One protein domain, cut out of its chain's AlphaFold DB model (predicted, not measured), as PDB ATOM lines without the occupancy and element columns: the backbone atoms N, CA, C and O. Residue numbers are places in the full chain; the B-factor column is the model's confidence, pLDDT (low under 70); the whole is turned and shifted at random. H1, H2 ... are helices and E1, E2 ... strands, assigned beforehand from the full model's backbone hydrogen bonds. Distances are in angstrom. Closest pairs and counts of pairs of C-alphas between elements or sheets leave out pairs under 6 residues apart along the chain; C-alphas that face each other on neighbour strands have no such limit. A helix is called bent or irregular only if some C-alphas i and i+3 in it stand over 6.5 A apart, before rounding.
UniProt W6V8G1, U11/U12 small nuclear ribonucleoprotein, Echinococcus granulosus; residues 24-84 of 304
ATOM      1  N   SER A  24      86.620  85.847  41.100       88.44
ATOM      2  CA  SER A  24      85.948  86.966  41.753       88.44
ATOM      3  C   SER A  24      85.479  87.962  40.704       88.44
ATOM      4  O   SER A  24      86.242  88.367  39.830       88.44
ATOM      5  N   GLN A  25      84.215  88.363  40.791       87.69
ATOM      6  CA  GLN A  25      83.582  89.306  39.876       87.69
ATOM      7  C   GLN A  25      82.989  90.496  40.628       87.69
ATOM      8  O   GLN A  25      82.661  90.412  41.813       87.69
ATOM      9  N   ILE A  26      82.871  91.624  39.931       92.31
ATOM     10  CA  ILE A  26      82.268  92.844  40.473       92.31
ATOM     11  C   ILE A  26      80.747  92.658  40.518       92.31
ATOM     12  O   ILE A  26      80.151  92.160  39.562       92.31
ATOM     13  N   CYS A  27      80.108  93.059  41.615       93.94
ATOM     14  CA  CYS A  27      78.658  92.987  41.743       93.94
ATOM     15  C   CYS A  27      77.962  93.941  40.744       93.94
ATOM     16  O   CYS A  27      78.247  95.140  40.752       93.94
ATOM     17  N   PRO A  28      76.987  93.469  39.940       92.69
ATOM     18  CA  PRO A  28      76.210  94.322  39.032       92.69
ATOM     19  C   PRO A  28      75.459  95.475  39.713       92.69
ATOM     20  O   PRO A  28      75.147  96.472  39.067       92.69
ATOM     21  N   LEU A  29      75.139  95.332  41.004       90.75
ATOM     22  CA  LEU A  29      74.389  96.325  41.775       90.75
ATOM     23  C   LEU A  29      75.295  97.395  42.393       90.75
ATOM     24  O   LEU A  29      74.866  98.536  42.539       90.75
ATOM     25  N   ASP A  30      76.531  97.042  42.751       88.88
ATOM     26  CA  ASP A  30      77.476  97.937  43.415       88.88
ATOM     27  C   ASP A  30      78.907  97.653  42.941       88.88
ATOM     28  O   ASP A  30      79.468  96.581  43.186       88.88
ATOM     29  N   LYS A  31      79.510  98.648  42.282       88.81
ATOM     30  CA  LYS A  31      80.841  98.542  41.671       88.81
ATOM     31  C   LYS A  31      81.978  98.393  42.694       88.81
ATOM     32  O   LYS A  31      83.082  98.031  42.301       88.81
ATOM     33  N   GLY A  32      81.730  98.672  43.976       87.25
ATOM     34  CA  GLY A  32      82.689  98.513  45.070       87.25
ATOM     35  C   GLY A  32      82.724  97.109  45.685       87.25
ATOM     36  O   GLY A  32      83.600  96.831  46.502       87.25
ATOM     37  N   HIS A  33      81.806  96.208  45.318       88.50
ATOM     38  CA  HIS A  33      81.786  94.837  45.835       88.50
ATOM     39  C   HIS A  33      82.442  93.844  44.868       88.50
ATOM     40  O   HIS A  33      81.939  93.613  43.770       88.50
ATOM     41  N   LEU A  34      83.509  93.182  45.326       91.19
ATOM     42  CA  LEU A  34      84.069  91.977  44.706       91.19
ATOM     43  C   LEU A  34      83.501  90.728  45.393       91.19
ATOM     44  O   LEU A  34      83.489  90.642  46.622       91.19
ATOM     45  N   VAL A  35      83.008  89.776  44.600       91.12
ATOM     46  CA  VAL A  35      82.276  88.595  45.077       91.12
ATOM     47  C   VAL A  35      82.688  87.358  44.265       91.12
ATOM     48  O   VAL A  35      82.715  87.442  43.037       91.12
ATOM     49  N   PRO A  36      82.965  86.201  44.898       92.00
ATOM     50  CA  PRO A  36      83.167  84.936  44.189       92.00
ATOM     51  C   PRO A  36      81.976  84.567  43.295       92.00
ATOM     52  O   PRO A  36      80.828  84.722  43.721       92.00
ATOM     53  N   ARG A  37      82.238  84.030  42.094       87.31
ATOM     54  CA  ARG A  37      81.213  83.598  41.126       87.31
ATOM     55  C   ARG A  37      80.145  82.716  41.770       87.31
ATOM     56  O   ARG A  37      78.972  83.076  41.731       87.31
ATOM     57  N   ASP A  38      80.569  81.669  42.473       87.56
ATOM     58  CA  ASP A  38      79.711  80.664  43.127       87.56
ATOM     59  C   ASP A  38      78.741  81.238  44.172       87.56
ATOM     60  O   ASP A  38      77.795  80.573  44.592       87.56
ATOM     61  N   ARG A  39      78.998  82.458  44.662       87.62
ATOM     62  CA  ARG A  39      78.210  83.118  45.713       87.62
ATOM     63  C   ARG A  39      77.604  84.444  45.255       87.62
ATOM     64  O   ARG A  39      77.102  85.186  46.103       87.62
ATOM     65  N   LEU A  40      77.624  84.746  43.950       90.06
ATOM     66  CA  LEU A  40      77.052  85.989  43.433       90.06
ATOM     67  C   LEU A  40      75.549  86.071  43.719       90.06
ATOM     68  O   LEU A  40      75.115  87.081  44.263       90.06
ATOM     69  N   ASP A  41      74.767  85.031  43.434       89.62
ATOM     70  CA  ASP A  41      73.303  85.088  43.585       89.62
ATOM     71  C   ASP A  41      72.888  85.339  45.042       89.62
ATOM     72  O   ASP A  41      72.170  86.292  45.350       89.62
ATOM     73  N   ALA A  42      73.473  84.582  45.976       88.69
ATOM     74  CA  ALA A  42      73.281  84.790  47.411       88.69
ATOM     75  C   ALA A  42      73.786  86.166  47.901       88.69
ATOM     76  O   ALA A  42      73.318  86.672  48.927       88.69
ATOM     77  N   HIS A  43      74.745  86.786  47.205       91.25
ATOM     78  CA  HIS A  43      75.137  88.172  47.452       91.25
ATOM     79  C   HIS A  43      74.117  89.165  46.882       91.25
ATOM     80  O   HIS A  43      73.811  90.134  47.575       91.25
ATOM     81  N   LEU A  44      73.587  88.957  45.671       91.44
ATOM     82  CA  LEU A  44      72.673  89.885  44.996       91.44
ATOM     83  C   LEU A  44      71.450  90.191  45.859       91.44
ATOM     84  O   LEU A  44      71.121  91.362  46.042       91.44
ATOM     85  N   ASP A  45      70.828  89.183  46.466       89.12
ATOM     86  CA  ASP A  45      69.661  89.400  47.328       89.12
ATOM     87  C   ASP A  45      70.013  90.167  48.609       89.12
ATOM     88  O   ASP A  45      69.338  91.135  48.975       89.12
ATOM     89  N   LYS A  46      71.148  89.841  49.237       89.56
ATOM     90  CA  LYS A  46      71.672  90.597  50.388       89.56
ATOM     91  C   LYS A  46      72.082  92.029  50.010       89.56
ATOM     92  O   LYS A  46      71.951  92.935  50.833       89.56
ATOM     93  N   CYS A  47      72.546  92.256  48.785       92.00
ATOM     94  CA  CYS A  47      72.941  93.564  48.264       92.00
ATOM     95  C   CYS A  47      71.718  94.438  47.941       92.00
ATOM     96  O   CYS A  47      71.665  95.583  48.390       92.00
ATOM     97  N   ARG A  48      70.681  93.876  47.298       91.06
ATOM     98  CA  ARG A  48      69.375  94.529  47.065       91.06
ATOM     99  C   ARG A  48      68.750  95.046  48.357       91.06
ATOM    100  O   ARG A  48      68.218  96.154  48.384       91.06
ATOM    101  N   LEU A  49      68.813  94.261  49.435       89.31
ATOM    102  CA  LEU A  49      68.297  94.690  50.734       89.31
ATOM    103  C   LEU A  49      69.137  95.836  51.325       89.31
ATOM    104  O   LEU A  49      68.572  96.832  51.767       89.31
ATOM    105  N   ARG A  50      70.474  95.784  51.250       88.69
ATOM    106  CA  ARG A  50      71.312  96.913  51.708       88.69
ATOM    107  C   ARG A  50      71.087  98.196  50.903       88.69
ATOM    108  O   ARG A  50      71.051  99.265  51.501       88.69
ATOM    109  N   GLN A  51      70.866  98.108  49.589       89.94
ATOM    110  CA  GLN A  51      70.519  99.273  48.758       89.94
ATOM    111  C   GLN A  51      69.187  99.926  49.154       89.94
ATOM    112  O   GLN A  51      69.015 101.125  48.972       89.94
ATOM    113  N   ARG A  52      68.256  99.160  49.735       86.75
ATOM    114  CA  ARG A  52      66.983  99.666  50.279       86.75
ATOM    115  C   ARG A  52      67.100 100.207  51.712       86.75
ATOM    116  O   ARG A  52      66.084 100.525  52.316       86.75
ATOM    117  N   GLY A  53      68.314 100.306  52.259       90.88
ATOM    118  CA  GLY A  53      68.574 100.864  53.587       90.88
ATOM    119  C   GLY A  53      68.428  99.884  54.754       90.88
ATOM    120  O   GLY A  53      68.631 100.294  55.894       90.88
ATOM    121  N   TYR A  54      68.133  98.600  54.511       89.50
ATOM    122  CA  TYR A  54      68.100  97.599  55.584       89.50
ATOM    123  C   TYR A  54      69.498  97.414  56.189       89.50
ATOM    124  O   TYR A  54      70.487  97.205  55.473       89.50
ATOM    125  N   SER A  55      69.593  97.453  57.518       87.69
ATOM    126  CA  SER A  55      70.861  97.277  58.223       87.69
ATOM    127  C   SER A  55      71.397  95.856  58.047       87.69
ATOM    128  O   SER A  55      70.655  94.893  57.854       87.69
ATOM    129  N   ARG A  56      72.718  95.680  58.183       83.06
ATOM    130  CA  ARG A  56      73.361  94.362  58.030       83.06
ATOM    131  C   ARG A  56      72.743  93.283  58.935       83.06
ATOM    132  O   ARG A  56      72.712  92.129  58.522       83.06
ATOM    133  N   LYS A  57      72.263  93.651  60.130       82.69
ATOM    134  CA  LYS A  57      71.623  92.728  61.082       82.69
ATOM    135  C   LYS A  57      70.230  92.310  60.607       82.69
ATOM    136  O   LYS A  57      69.933  91.125  60.587       82.69
ATOM    137  N   GLU A  58      69.417  93.259  60.148       82.62
ATOM    138  CA  GLU A  58      68.087  92.972  59.591       82.62
ATOM    139  C   GLU A  58      68.182  92.119  58.324       82.62
ATOM    140  O   GLU A  58      67.419  91.174  58.174       82.62
ATOM    141  N   VAL A  59      69.156  92.388  57.447       83.25
ATOM    142  CA  VAL A  59      69.389  91.585  56.233       83.25
ATOM    143  C   VAL A  59      69.705  90.125  56.560       83.25
ATOM    144  O   VAL A  59      69.191  89.240  55.885       83.25
ATOM    145  N   VAL A  60      70.531  89.868  57.580       79.75
ATOM    146  CA  VAL A  60      70.822  88.500  58.045       79.75
ATOM    147  C   VAL A  60      69.553  87.868  58.611       79.75
ATOM    148  O   VAL A  60      69.116  86.852  58.092       79.75
ATOM    149  N   ASN A  61      68.876  88.533  59.552       75.38
ATOM    150  CA  ASN A  61      67.647  88.012  60.157       75.38
ATOM    151  C   ASN A  61      66.553  87.692  59.119       75.38
ATOM    152  O   ASN A  61      65.875  86.678  59.245       75.38
ATOM    153  N   ILE A  62      66.375  88.538  58.095       77.69
ATOM    154  CA  ILE A  62      65.390  88.340  57.021       77.69
ATOM    155  C   ILE A  62      65.774  87.148  56.142       77.69
ATOM    156  O   ILE A  62      64.921  86.311  55.862       77.69
ATOM    157  N   VAL A  63      67.035  87.065  55.700       73.44
ATOM    158  CA  VAL A  63      67.491  85.980  54.819       73.44
ATOM    159  C   VAL A  63      67.496  84.645  55.555       73.44
ATOM    160  O   VAL A  63      66.994  83.675  55.001       73.44
ATOM    161  N   ASP A  64      67.960  84.610  56.802       67.69
ATOM    162  CA  ASP A  64      68.013  83.391  57.610       67.69
ATOM    163  C   ASP A  64      66.590  82.893  57.940       67.69
ATOM    164  O   ASP A  64      66.279  81.718  57.729       67.69
ATOM    165  N   SER A  65      65.678  83.803  58.328       65.19
ATOM    166  CA  SER A  65      64.255  83.474  58.537       65.19
ATOM    167  C   SER A  65      63.574  82.991  57.256       65.19
ATOM    168  O   SER A  65      62.737  82.095  57.311       65.19
ATOM    169  N   LEU A  66      63.921  83.561  56.096       63.97
ATOM    170  CA  LEU A  66      63.430  83.072  54.809       63.97
ATOM    171  C   LEU A  66      64.005  81.687  54.495       63.97
ATOM    172  O   LEU A  66      63.244  80.825  54.080       63.97
ATOM    173  N   THR A  67      65.291  81.419  54.734       61.25
ATOM    174  CA  THR A  67      65.856  80.083  54.481       61.25
ATOM    175  C   THR A  67      65.278  78.998  55.390       61.25
ATOM    176  O   THR A  67      65.072  77.888  54.910       61.25
ATOM    177  N   GLU A  68      64.941  79.296  56.650       55.94
ATOM    178  CA  GLU A  68      64.244  78.329  57.516       55.94
ATOM    179  C   GLU A  68      62.754  78.167  57.173       55.94
ATOM    180  O   GLU A  68      62.207  77.069  57.300       55.94
ATOM    181  N   ALA A  69      62.080  79.238  56.742       54.06
ATOM    182  CA  ALA A  69      60.644  79.212  56.469       54.06
ATOM    183  C   ALA A  69      60.276  78.732  55.055       54.06
ATOM    184  O   ALA A  69      59.138  78.310  54.851       54.06
ATOM    185  N   LEU A  70      61.178  78.833  54.071       48.59
ATOM    186  CA  LEU A  70      60.792  78.729  52.661       48.59
ATOM    187  C   LEU A  70      60.623  77.283  52.169       48.59
ATOM    188  O   LEU A  70      59.623  77.029  51.505       48.59
ATOM    189  N   TRP A  71      61.502  76.329  52.522       48.88
ATOM    190  CA  TRP A  71      61.302  74.907  52.169       48.88
ATOM    191  C   TRP A  71      61.870  73.916  53.202       48.88
ATOM    192  O   TRP A  71      63.075  73.710  53.295       48.88
ATOM    193  N   LYS A  72      60.973  73.195  53.893       50.91
ATOM    194  CA  LYS A  72      61.272  71.908  54.566       50.91
ATOM    195  C   LYS A  72      61.138  70.687  53.640       50.91
ATOM    196  O   LYS A  72      61.239  69.555  54.106       50.91
ATOM    197  N   TYR A  73      60.882  70.906  52.353       49.06
ATOM    198  CA  TYR A  73      60.724  69.846  51.364       49.06
ATOM    199  C   TYR A  73      62.004  69.710  50.542       49.06
ATOM    200  O   TYR A  73      62.448  70.677  49.932       49.06
ATOM    201  N   ASP A  74      62.580  68.506  50.539       51.53
ATOM    202  CA  ASP A  74      63.663  68.117  49.628       51.53
ATOM    203  C   ASP A  74      63.170  68.248  48.172       51.53
ATOM    204  O   ASP A  74      62.001  67.961  47.892       51.53
ATOM    205  N   ASP A  75      64.034  68.617  47.221       59.56
ATOM    206  CA  ASP A  75      63.653  68.833  45.807       59.56
ATOM    207  C   ASP A  75      62.975  67.596  45.178       59.56
ATOM    208  O   ASP A  75      62.214  67.682  44.209       59.56
ATOM    209  N   LYS A  76      63.229  66.418  45.758       64.62
ATOM    210  CA  LYS A  76      62.617  65.130  45.406       64.62
ATOM    211  C   LYS A  76      61.126  65.053  45.755       64.62
ATOM    212  O   LYS A  76      60.372  64.408  45.033       64.62
ATOM    213  N   GLU A  77      60.693  65.696  46.837       63.59
ATOM    214  CA  GLU A  77      59.282  65.770  47.239       63.59
ATOM    215  C   GLU A  77      58.509  66.691  46.290       63.59
ATOM    216  O   GLU A  77      57.430  66.330  45.825       63.59
ATOM    217  N   ILE A  78      59.100  67.833  45.915       64.94
ATOM    218  CA  ILE A  78      58.504  68.795  44.973       64.94
ATOM    219  C   ILE A  78      58.236  68.126  43.610       64.94
ATOM    220  O   ILE A  78      57.171  68.316  43.022       64.94
ATOM    221  N   ARG A  79      59.153  67.268  43.135       63.88
ATOM    222  CA  ARG A  79      58.976  66.513  41.878       63.88
ATOM    223  C   ARG A  79      57.854  65.469  41.935       63.88
ATOM    224  O   ARG A  79      57.097  65.381  40.974       63.88
ATOM    225  N   LYS A  80      57.653  64.765  43.062       67.56
ATOM    226  CA  LYS A  80      56.535  63.801  43.212       67.56
ATOM    227  C   LYS A  80      55.164  64.429  42.931       67.56
ATOM    228  O   LYS A  80      54.292  63.754  42.388       67.56
ATOM    229  N   PHE A  81      54.962  65.701  43.283       57.16
ATOM    230  CA  PHE A  81      53.703  66.405  43.014       57.16
ATOM    231  C   PHE A  81      53.525  66.793  41.538       57.16
ATOM    232  O   PHE A  81      52.390  66.880  41.076       57.16
ATOM    233  N   SER A  82      54.618  66.983  40.792       58.72
ATOM    234  CA  SER A  82      54.575  67.227  39.343       58.72
ATOM    235  C   SER A  82      54.162  65.967  38.578       58.72
ATOM    236  O   SER A  82      53.290  66.019  37.711       58.72
ATOM    237  N   ASP A  83      54.741  64.819  38.931       57.12
ATOM    238  CA  ASP A  83      54.529  63.562  38.201       57.12
ATOM    239  C   ASP A  83      53.141  62.943  38.475       57.12
ATOM    240  O   ASP A  83      52.576  62.251  37.627       57.12
ATOM    241  N   ALA A  84      52.533  63.257  39.625       56.94
ATOM    242  CA  ALA A  84      51.183  62.817  39.987       56.94
ATOM    243  C   ALA A  84      50.051  63.485  39.170       56.94
ATOM    244  O   ALA A  84      48.922  62.997  39.183       56.94
TER     245      ALA A  84
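AT A GLANCE: This is residues 24 to 84 of the 304 residues of the protein "U11/U12 small nuclear ribonucleoprotein" of Echinococcus granulosus (UniProt W6V8G1). A small two-strand hairpin, E1 and E2, lies at one end of an elongated model; helix H1 leads away from it and meets H2 in a steep corner, and the second half of H2 runs out as an arm with the short helix H3 at its far end. Residues 64 to 84 stick out from the body as this arm and make much of the length. The printed part has 61 residues, with two named strands and three named helices in the order E1, E2, H1, H2, H3; the sheet E1 - E2 is antiparallel and the class is mostly helix. The whole is only just loose, close to extended, with a radius of gyration of the C-alphas of 15.4 A, and spans 47 by 25 by 14 A.

IN THESE COORDINATES: Find C-alpha 24 at (85.948, 86.966, 41.753), where E1 begins; it covers residues 24 to 26, and E2 covers residues 34 to 36. H1 follows at once, residues 37 to 51, 20.5 A from first to last C-alpha. It is irregular: C-alphas 38 and 41 are 7.8 A apart. Look next at C-alpha 56, at (73.361, 94.362, 58.030), where H2 begins; it runs through residue 70, 20.8 A long. H3, residues 75 to 83, is 13.0 A long and ends with C-alpha 83 at (54.529, 63.562, 38.201).

HOW THE PARTS SIT: Start at the hairpin of E1 and E2, antiparallel at 138 degrees. N 25 and O 35 are within hydrogen-bond range at 2.9 A, and so are N 35 and O 25, at 2.9 A. From there go to H1, whose residues 37 to 44 come within 10 A of the strands; the closest C-alphas of E2 and H1 are those of Val 35 and His 43, 7.5 A apart. H1 touches H2 with its residues 46 to 50 alone, and the closest C-alphas are those of Lys 46 and Val 59, 6.4 A apart. Their lines, that of H1 a rough one, stand at a steep tilt of 63 degrees, opposite ways. H3 touches no helix, and it is apart from H2 and from H1. In H2 every O i to N i+4 pair is within hydrogen-bond range; in H1 8 of 11 are, and in H3 3 of 5.

THE WHOLE: The two C-alphas farthest apart, those of Gly 32 and Ala 84, are 47.9 A apart. Without residues 64 to 84, which stand free, the body of 40 residues spans 26 by 18 by 11 A. The printed part has no cut and no long link; E2 to H1, H1 to H2 and H2 to H3 are tight links, and E1 to E2 is a short one. Mean pLDDT of the printed part is 77.7, and residues 64 to 84 are under 70.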